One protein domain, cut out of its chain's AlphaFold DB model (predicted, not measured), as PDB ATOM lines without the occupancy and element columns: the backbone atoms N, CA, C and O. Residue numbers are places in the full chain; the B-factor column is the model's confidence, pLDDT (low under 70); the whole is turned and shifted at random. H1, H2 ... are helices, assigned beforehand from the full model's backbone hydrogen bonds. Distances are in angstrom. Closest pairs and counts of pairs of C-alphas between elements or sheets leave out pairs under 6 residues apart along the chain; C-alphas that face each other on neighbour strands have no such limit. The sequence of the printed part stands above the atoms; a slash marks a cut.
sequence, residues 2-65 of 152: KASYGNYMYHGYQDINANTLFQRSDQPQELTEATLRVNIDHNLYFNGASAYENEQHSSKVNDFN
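AT A GLANCE: This is residues 2 to 65 of the 152 residues of an uncharacterized protein of Lachnospiraceae bacterium (UniProt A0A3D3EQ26). This domain has little regular structure: a loose, elongated run of loops, with a wide loop bearing H2 at one end and a loop that folds back on itself to pair residues 44 to 45 with 59 to 60 nearer the other. Residues 23 to 33 stick out from the body. The printed part has 64 residues, with two named helices, H1 then H2, and no named strand; the class is all helix, though named elements hold only 9 residues. It is loose, with a radius of gyration of the C-alphas of 14.7 A, and spans 48 by 23 by 10 A.

IN THESE COORDINATES: H1, residues 7 to 10, begins at C-alpha 7 (-32.547, -0.783, 180.824). H2, residues 28 to 32, is 6.7 A long and ends at C-alpha 32 (-17.848, 13.236, 190.273).

HOW THE PARTS SIT: H1 and H2 are apart. Residues 44 to 45 pair with residues 59 to 60, parallel. In H2 every O i to N i+4 pair is within hydrogen-bond range; H1 is too short for one.

THE WHOLE: The C-alphas of Asp 26 and Asp 63 are farthest apart, 48.6 A. The link H1 to H2 is long, and the printed part has no cut. Residues 2 to 4 and 19 to 34 have pLDDT under 70.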
ATOM      1  N   LYS A   2     -28.605 -11.490 189.326       47.06
ATOM      2  CA  LYS A   2     -29.197 -11.813 188.020       47.06
ATOM      3  C   LYS A   2     -28.673 -10.758 187.048       47.06
ATOM      4  O   LYS A   2     -28.928  -9.582 187.275       47.06
ATOM      5  N   ALA A   3     -27.918 -11.155 186.028       46.59
ATOM      6  CA  ALA A   3     -27.649 -10.267 184.905       46.59
ATOM      7  C   ALA A   3     -29.002  -9.974 184.244       46.59
ATOM      8  O   ALA A   3     -29.598 -10.857 183.635       46.59
ATOM      9  N   SER A   4     -29.552  -8.789 184.478       63.62
ATOM     10  CA  SER A   4     -30.788  -8.363 183.835       63.62
ATOM     11  C   SER A   4     -30.427  -7.633 182.551       63.62
ATOM     12  O   SER A   4     -29.820  -6.563 182.590       63.62
ATOM     13  N   TYR A   5     -30.800  -8.220 181.422       80.00
ATOM     14  CA  TYR A   5     -30.815  -7.544 180.128       80.00
ATOM     15  C   TYR A   5     -31.837  -6.385 180.151       80.00
ATOM     16  O   TYR A   5     -32.723  -6.358 181.008       80.00
ATOM     17  N   GLY A   6     -31.737  -5.431 179.221       87.81
ATOM     18  CA  GLY A   6     -32.622  -4.256 179.147       87.81
ATOM     19  C   GLY A   6     -32.043  -3.000 179.811       87.81
ATOM     20  O   GLY A   6     -30.829  -2.853 179.921       87.81
ATOM     21  N   ASN A   7     -32.911  -2.097 180.273       93.31
ATOM     22  CA  ASN A   7     -32.547  -0.783 180.824       93.31
ATOM     23  C   ASN A   7     -32.370  -0.778 182.354       93.31
ATOM     24  O   ASN A   7     -32.272   0.280 182.973       93.31
ATOM     25  N   TYR A   8     -32.271  -1.951 182.984       90.69
ATOM     26  CA  TYR A   8     -31.991  -2.075 184.421       90.69
ATOM     27  C   TYR A   8     -30.678  -1.407 184.846       90.69
ATOM     28  O   TYR A   8     -30.560  -0.936 185.970       90.69
ATOM     29  N   MET A   9     -29.693  -1.329 183.946       90.19
ATOM     30  CA  MET A   9     -28.414  -0.659 184.211       90.19
ATOM     31  C   MET A   9     -28.555   0.817 184.615       90.19
ATOM     32  O   MET A   9     -27.625   1.372 185.193       90.19
ATOM     33  N   TYR A  10     -29.706   1.434 184.333       92.06
ATOM     34  CA  TYR A  10     -30.021   2.808 184.712       92.06
ATOM     35  C   TYR A  10     -30.775   2.920 186.048       92.06
ATOM     36  O   TYR A  10     -31.195   4.011 186.418       92.06
ATOM     37  N   HIS A  11     -30.971   1.832 186.800       90.75
ATOM     38  CA  HIS A  11     -31.512   1.918 188.166       90.75
ATOM     39  C   HIS A  11     -30.608   2.807 189.033       90.75
ATOM     40  O   HIS A  11     -29.382   2.718 188.960       90.75
ATOM     41  N   GLY A  12     -31.211   3.714 189.803       88.81
ATOM     42  CA  GLY A  12     -30.517   4.771 190.544       88.81
ATOM     43  C   GLY A  12     -30.168   6.029 189.734       88.81
ATOM     44  O   GLY A  12     -29.719   7.015 190.319       88.81
ATOM     45  N   TYR A  13     -30.377   6.047 188.412       89.81
ATOM     46  CA  TYR A  13     -30.249   7.271 187.613       89.81
ATOM     47  C   TYR A  13     -31.504   8.128 187.782       89.81
ATOM     48  O   TYR A  13     -32.611   7.607 187.930       89.81
ATOM     49  N   GLN A  14     -31.345   9.449 187.734       88.44
ATOM     50  CA  GLN A  14     -32.477  10.376 187.759       88.44
ATOM     51  C   GLN A  14     -33.105  10.515 186.368       88.44
ATOM     52  O   GLN A  14     -32.389  10.655 185.373       88.44
ATOM     53  N   ASP A  15     -34.435  10.550 186.316       89.12
ATOM     54  CA  ASP A  15     -35.162  10.906 185.099       89.12
ATOM     55  C   ASP A  15     -34.898  12.374 184.731       89.12
ATOM     56  O   ASP A  15     -34.773  13.237 185.607       89.12
ATOM     57  N   ILE A  16     -34.820  12.675 183.433       85.25
ATOM     58  CA  ILE A  16     -34.547  14.029 182.941       85.25
ATOM     59  C   ILE A  16     -35.579  15.055 183.431       85.25
ATOM     60  O   ILE A  16     -35.205  16.196 183.719       85.25
ATOM     61  N   ASN A  17     -36.833  14.628 183.603       82.06
ATOM     62  CA  ASN A  17     -37.965  15.449 184.023       82.06
ATOM     63  C   ASN A  17     -38.168  15.465 185.545       82.06
ATOM     64  O   ASN A  17     -39.133  16.061 186.028       82.06
ATOM     65  N   ALA A  18     -37.289  14.828 186.326       78.62
ATOM     66  CA  ALA A  18     -37.366  14.897 187.778       78.62
ATOM     67  C   ALA A  18     -37.283  16.362 188.254       78.62
ATOM     68  O   ALA A  18     -36.438  17.132 187.788       78.62
ATOM     69  N   ASN A  19     -38.151  16.726 189.210       58.97
ATOM     70  CA  ASN A  19     -38.332  18.064 189.806       58.97
ATOM     71  C   ASN A  19     -37.150  18.518 190.689       58.97
ATOM     72  O   ASN A  19     -37.309  19.055 191.783       58.97
ATOM     73  N   THR A  20     -35.933  18.302 190.219       57.97
ATOM     74  CA  THR A  20     -34.720  18.874 190.780       57.97
ATOM     75  C   THR A  20     -34.149  19.806 189.722       57.97
ATOM     76  O   THR A  20     -34.033  19.452 188.548       57.97
ATOM     77  N   LEU A  21     -33.823  21.040 190.096       50.50
ATOM     78  CA  LEU A  21     -33.051  21.904 189.212       50.50
ATOM     79  C   LEU A  21     -31.702  21.213 189.002       50.50
ATOM     80  O   LEU A  21     -30.931  21.090 189.949       50.50
ATOM     81  N   PHE A  22     -31.413  20.754 187.782       55.28
ATOM     82  CA  PHE A  22     -30.034  20.447 187.408       55.28
ATOM     83  C   PHE A  22     -29.345  21.799 187.230       55.28
ATOM     84  O   PHE A  22     -29.218  22.321 186.122       55.28
ATOM     85  N   GLN A  23     -29.020  22.452 188.345       54.22
ATOM     86  CA  GLN A  23     -28.147  23.607 188.282       54.22
ATOM     87  C   GLN A  23     -26.821  23.099 187.735       54.22
ATOM     88  O   GLN A  23     -26.290  22.091 188.206       54.22
ATOM     89  N   ARG A  24     -26.311  23.772 186.702       55.34
ATOM     90  CA  ARG A  24     -24.902  23.651 186.347       55.34
ATOM     91  C   ARG A  24     -24.137  24.092 187.584       55.34
ATOM     92  O   ARG A  24     -24.048  25.284 187.857       55.34
ATOM     93  N   SER A  25     -23.702  23.128 188.380       57.91
ATOM     94  CA  SER A  25     -22.709  23.411 189.388       57.91
ATOM     95  C   SER A  25     -21.397  23.568 188.648       57.91
ATOM     96  O   SER A  25     -20.935  22.644 187.976       57.91
ATOM     97  N   ASP A  26     -20.807  24.752 188.751       65.69
ATOM     98  CA  ASP A  26     -19.461  25.006 188.246       65.69
ATOM     99  C   ASP A  26     -18.396  24.368 189.161       65.69
ATOM    100  O   ASP A  26     -17.205  24.586 188.955       65.69
ATOM    101  N   GLN A  27     -18.807  23.583 190.171       68.31
ATOM    102  CA  GLN A  27     -17.941  22.771 191.020       68.31
ATOM    103  C   GLN A  27     -17.791  21.366 190.417       68.31
ATOM    104  O   GLN A  27     -18.688  20.531 190.558       68.31
ATOM    105  N   PRO A  28     -16.644  21.033 189.794       65.00
ATOM    106  CA  PRO A  28     -16.459  19.738 189.140       65.00
ATOM    107  C   PRO A  28     -16.582  18.547 190.101       65.00
ATOM    108  O   PRO A  28     -16.913  17.449 189.675       65.00
ATOM    109  N   GLN A  29     -16.336  18.769 191.394       67.38
ATOM    110  CA  GLN A  29     -16.409  17.764 192.460       67.38
ATOM    111  C   GLN A  29     -17.847  17.284 192.721       67.38
ATOM    112  O   GLN A  29     -18.059  16.127 193.059       67.38
ATOM    113  N   GLU A  30     -18.853  18.133 192.507       64.25
ATOM    114  CA  GLU A  30     -20.262  17.733 192.653       64.25
ATOM    115  C   GLU A  30     -20.730  16.851 191.484       64.25
ATOM    116  O   GLU A  30     -21.690  16.094 191.608       64.25
ATOM    117  N   LEU A  31     -20.016  16.896 190.354       61.94
ATOM    118  CA  LEU A  31     -20.268  16.050 189.187       61.94
ATOM    119  C   LEU A  31     -19.564  14.690 189.275       61.94
ATOM    120  O   LEU A  31     -19.922  13.788 188.523       61.94
ATOM    121  N   THR A  32     -18.576  14.514 190.165       59.62
ATOM    122  CA  THR A  32     -17.848  13.236 190.273       59.62
ATOM    123  C   THR A  32     -18.640  12.146 190.987       59.62
ATOM    124  O   THR A  32     -18.358  10.970 190.780       59.62
ATOM    125  N   GLU A  33     -19.629  12.520 191.803       64.81
ATOM    126  CA  GLU A  33     -20.474  11.577 192.553       64.81
ATOM    127  C   GLU A  33     -21.901  11.452 191.988       64.81
ATOM    128  O   GLU A  33     -22.646  10.552 192.372       64.81
ATOM    129  N   ALA A  34     -22.289  12.327 191.053       69.12
ATOM    130  CA  ALA A  34     -23.627  12.353 190.471       69.12
ATOM    131  C   ALA A  34     -23.728  11.497 189.195       69.12
ATOM    132  O   ALA A  34     -22.865  11.542 188.318       69.12
ATOM    133  N   THR A  35     -24.831  10.760 189.046       76.38
ATOM    134  CA  THR A  35     -25.197  10.142 187.766       76.38
ATOM    135  C   THR A  35     -25.763  11.196 186.815       76.38
ATOM    136  O   THR A  35     -26.455  12.132 187.226       76.38
ATOM    137  N   LEU A  36     -25.476  11.058 185.515       83.06
ATOM    138  CA  LEU A  36     -26.152  11.872 184.504       83.06
ATOM    139  C   LEU A  36     -27.637  11.510 184.459       83.06
ATOM    140  O   LEU A  36     -28.016  10.368 184.711       83.06
ATOM    141  N   ARG A  37     -28.481  12.476 184.101       85.69
ATOM    142  CA  ARG A  37     -29.897  12.187 183.882       85.69
ATOM    143  C   ARG A  37     -30.112  11.384 182.614       85.69
ATOM    144  O   ARG A  37     -29.385  11.551 181.634       85.69
ATOM    145  N   VAL A  38     -31.158  10.572 182.630       91.38
ATOM    146  CA  VAL A  38     -31.578   9.761 181.489       91.38
ATOM    147  C   VAL A  38     -32.990  10.132 181.066       91.38
ATOM    148  O   VAL A  38     -33.817  10.506 181.890       91.38
ATOM    149  N   ASN A  39     -33.253  10.043 179.767       91.94
ATOM    150  CA  ASN A  39     -34.598  10.100 179.211       91.94
ATOM    151  C   ASN A  39     -34.864   8.740 178.558       91.94
ATOM    152  O   ASN A  39     -34.297   8.446 177.505       91.94
ATOM    153  N   ILE A  40     -35.625   7.886 179.238       94.25
ATOM    154  CA  ILE A  40     -35.926   6.516 178.811       94.25
ATOM    155  C   ILE A  40     -37.432   6.353 178.914       94.25
ATOM    156  O   ILE A  40     -37.975   6.439 180.014       94.25
ATOM    157  N   ASP A  41     -38.090   6.124 177.781       92.81
ATOM    158  CA  ASP A  41     -39.542   6.003 177.729       92.81
ATOM    159  C   ASP A  41     -40.019   5.124 176.563       92.81
ATOM    160  O   ASP A  41     -39.295   4.946 175.579       92.81
ATOM    161  N   HIS A  42     -41.245   4.602 176.680       93.62
ATOM    162  CA  HIS A  42     -41.952   3.831 175.646       93.62
ATOM    163  C   HIS A  42     -41.216   2.572 175.121       93.62
ATOM    164  O   HIS A  42     -41.317   2.218 173.941       93.62
ATOM    165  N   ASN A  43     -40.481   1.858 175.985       94.19
ATOM    166  CA  ASN A  43     -39.817   0.599 175.622       94.19
ATOM    167  C   ASN A  43     -40.668  -0.651 175.921       94.19
ATOM    168  O   ASN A  43     -41.368  -0.747 176.936       94.19
ATOM    169  N   LEU A  44     -40.526  -1.665 175.058       93.62
ATOM    170  CA  LEU A  44     -41.064  -3.015 175.249       93.62
ATOM    171  C   LEU A  44     -39.954  -3.967 175.709       93.62
ATOM    172  O   LEU A  44     -38.894  -4.047 175.087       93.62
ATOM    173  N   TYR A  45     -40.212  -4.726 176.771       94.50
ATOM    174  CA  TYR A  45     -39.241  -5.621 177.395       94.50
ATOM    175  C   TYR A  45     -39.729  -7.067 177.344       94.50
ATOM    176  O   TYR A  45     -40.603  -7.452 178.116       94.50
ATOM    177  N   PHE A  46     -39.148  -7.863 176.449       94.00
ATOM    178  CA  PHE A  46     -39.467  -9.282 176.258       94.00
ATOM    179  C   PHE A  46     -38.415 -10.193 176.902       94.00
ATOM    180  O   PHE A  46     -37.332  -9.738 177.278       94.00
ATOM    181  N   ASN A  47     -38.704 -11.494 176.983       94.06
ATOM    182  CA  ASN A  47     -37.745 -12.550 177.341       94.06
ATOM    183  C   ASN A  47     -36.982 -12.293 178.658       94.06
ATOM    184  O   ASN A  47     -35.806 -12.636 178.792       94.06
ATOM    185  N   GLY A  48     -37.637 -11.667 179.639       91.50
ATOM    186  CA  GLY A  48     -37.035 -11.356 180.938       91.50
ATOM    187  C   GLY A  48     -36.131 -10.118 180.963       91.50
ATOM    188  O   GLY A  48     -35.424  -9.918 181.953       91.50
ATOM    189  N   ALA A  49     -36.142  -9.286 179.916       93.62
ATOM    190  CA  ALA A  49     -35.538  -7.960 179.963       93.62
ATOM    191  C   ALA A  49     -36.242  -7.066 181.004       93.62
ATOM    192  O   ALA A  49     -37.445  -7.172 181.247       93.62
ATOM    193  N   SER A  50     -35.477  -6.172 181.622       92.94
ATOM    194  CA  SER A  50     -35.928  -5.328 182.725       92.94
ATOM    195  C   SER A  50     -35.931  -3.856 182.340       92.94
ATOM    196  O   SER A  50     -34.949  -3.340 181.808       92.94
ATOM    197  N   ALA A  51     -37.026  -3.181 182.682       94.69
ATOM    198  CA  ALA A  51     -37.175  -1.739 182.539       94.69
ATOM    199  C   ALA A  51     -36.358  -0.952 183.571       94.69
ATOM    200  O   ALA A  51     -36.085  -1.445 184.673       94.69
ATOM    201  N   TYR A  52     -36.033   0.288 183.211       94.38
ATOM    202  CA  TYR A  52     -35.584   1.314 184.148       94.38
ATOM    203  C   TYR A  52     -36.706   1.625 185.155       94.38
ATOM    204  O   TYR A  52     -37.877   1.659 184.795       94.38
ATOM    205  N   GLU A  53     -36.366   1.802 186.432       93.44
ATOM    206  CA  GLU A  53     -37.342   1.943 187.522       93.44
ATOM    207  C   GLU A  53     -38.226   3.194 187.436       93.44
ATOM    208  O   GLU A  53     -39.367   3.133 187.888       93.44
ATOM    209  N   ASN A  54     -37.747   4.286 186.823       93.50
ATOM    210  CA  ASN A  54     -38.534   5.516 186.663       93.50
ATOM    211  C   ASN A  54     -39.096   5.709 185.243       93.50
ATOM    212  O   ASN A  54     -39.654   6.766 184.952       93.50
ATOM    213  N   GLU A  55     -38.985   4.706 184.366       94.44
ATOM    214  CA  GLU A  55     -39.600   4.746 183.036       94.44
ATOM    215  C   GLU A  55     -41.129   4.655 183.141       94.44
ATOM    216  O   GLU A  55     -41.669   3.635 183.576       94.44
ATOM    217  N   GLN A  56     -41.833   5.705 182.708       91.44
ATOM    218  CA  GLN A  56     -43.281   5.822 182.896       91.44
ATOM    219  C   GLN A  56     -44.080   4.907 181.959       91.44
ATOM    220  O   GLN A  56     -44.989   4.217 182.417       91.44
ATOM    221  N   HIS A  57     -43.729   4.852 180.671       92.62
ATOM    222  CA  HIS A  57     -44.494   4.113 179.658       92.62
ATOM    223  C   HIS A  57     -43.820   2.799 179.231       92.62
ATOM    224  O   HIS A  57     -43.924   2.365 178.083       92.62
ATOM    225  N   SER A  58     -43.126   2.130 180.156       92.88
ATOM    226  CA  SER A  58     -42.565   0.799 179.896       92.88
ATOM    227  C   SER A  58     -43.656  -0.270 179.773       92.88
ATOM    228  O   SER A  58     -44.701  -0.214 180.421       92.88
ATOM    229  N   SER A  59     -43.412  -1.320 178.984       92.62
ATOM    230  CA  SER A  59     -44.207  -2.552 179.069       92.62
ATOM    231  C   SER A  59     -43.328  -3.785 179.114       92.62
ATOM    232  O   SER A  59     -42.585  -4.087 178.182       92.62
ATOM    233  N   LYS A  60     -43.432  -4.514 180.225       92.50
ATOM    234  CA  LYS A  60     -42.790  -5.815 180.407       92.50
ATOM    235  C   LYS A  60     -43.729  -6.897 179.901       92.50
ATOM    236  O   LYS A  60     -44.828  -7.051 180.427       92.50
ATOM    237  N   VAL A  61     -43.283  -7.634 178.897       93.31
ATOM    238  CA  VAL A  61     -44.044  -8.684 178.231       93.31
ATOM    239  C   VAL A  61     -43.532 -10.033 178.727       93.31
ATOM    240  O   VAL A  61     -42.393 -10.415 178.458       93.31
ATOM    241  N   ASN A  62     -44.368 -10.733 179.494       90.25
ATOM    242  CA  ASN A  62     -44.011 -12.000 180.146       90.25
ATOM    243  C   ASN A  62     -44.694 -13.218 179.508       90.25
ATOM    244  O   ASN A  62     -44.301 -14.350 179.770       90.25
ATOM    245  N   ASP A  63     -45.730 -12.987 178.709       92.88
ATOM    246  CA  ASP A  63     -46.593 -13.983 178.072       92.88
ATOM    247  C   ASP A  63     -46.276 -14.194 176.584       92.88
ATOM    248  O   ASP A  63     -46.912 -15.013 175.923       92.88
ATOM    249  N   PHE A  64     -45.257 -13.505 176.067       94.25
ATOM    250  CA  PHE A  64     -44.771 -13.653 174.701       94.25
ATOM    251  C   PHE A  64     -43.248 -13.789 174.687       94.25
ATOM    252  O   PHE A  64     -42.530 -12.876 175.101       94.25
ATOM    253  N   ASN A  65     -42.755 -14.922 174.185       94.00
ATOM    254  CA  ASN A  65     -41.326 -15.152 174.000       94.00
ATOM    255  C   ASN A  65     -40.934 -14.805 172.563       94.00
ATOM    256  O   ASN A  65     -41.373 -15.467 171.625       94.00
TER     257      ASN A  65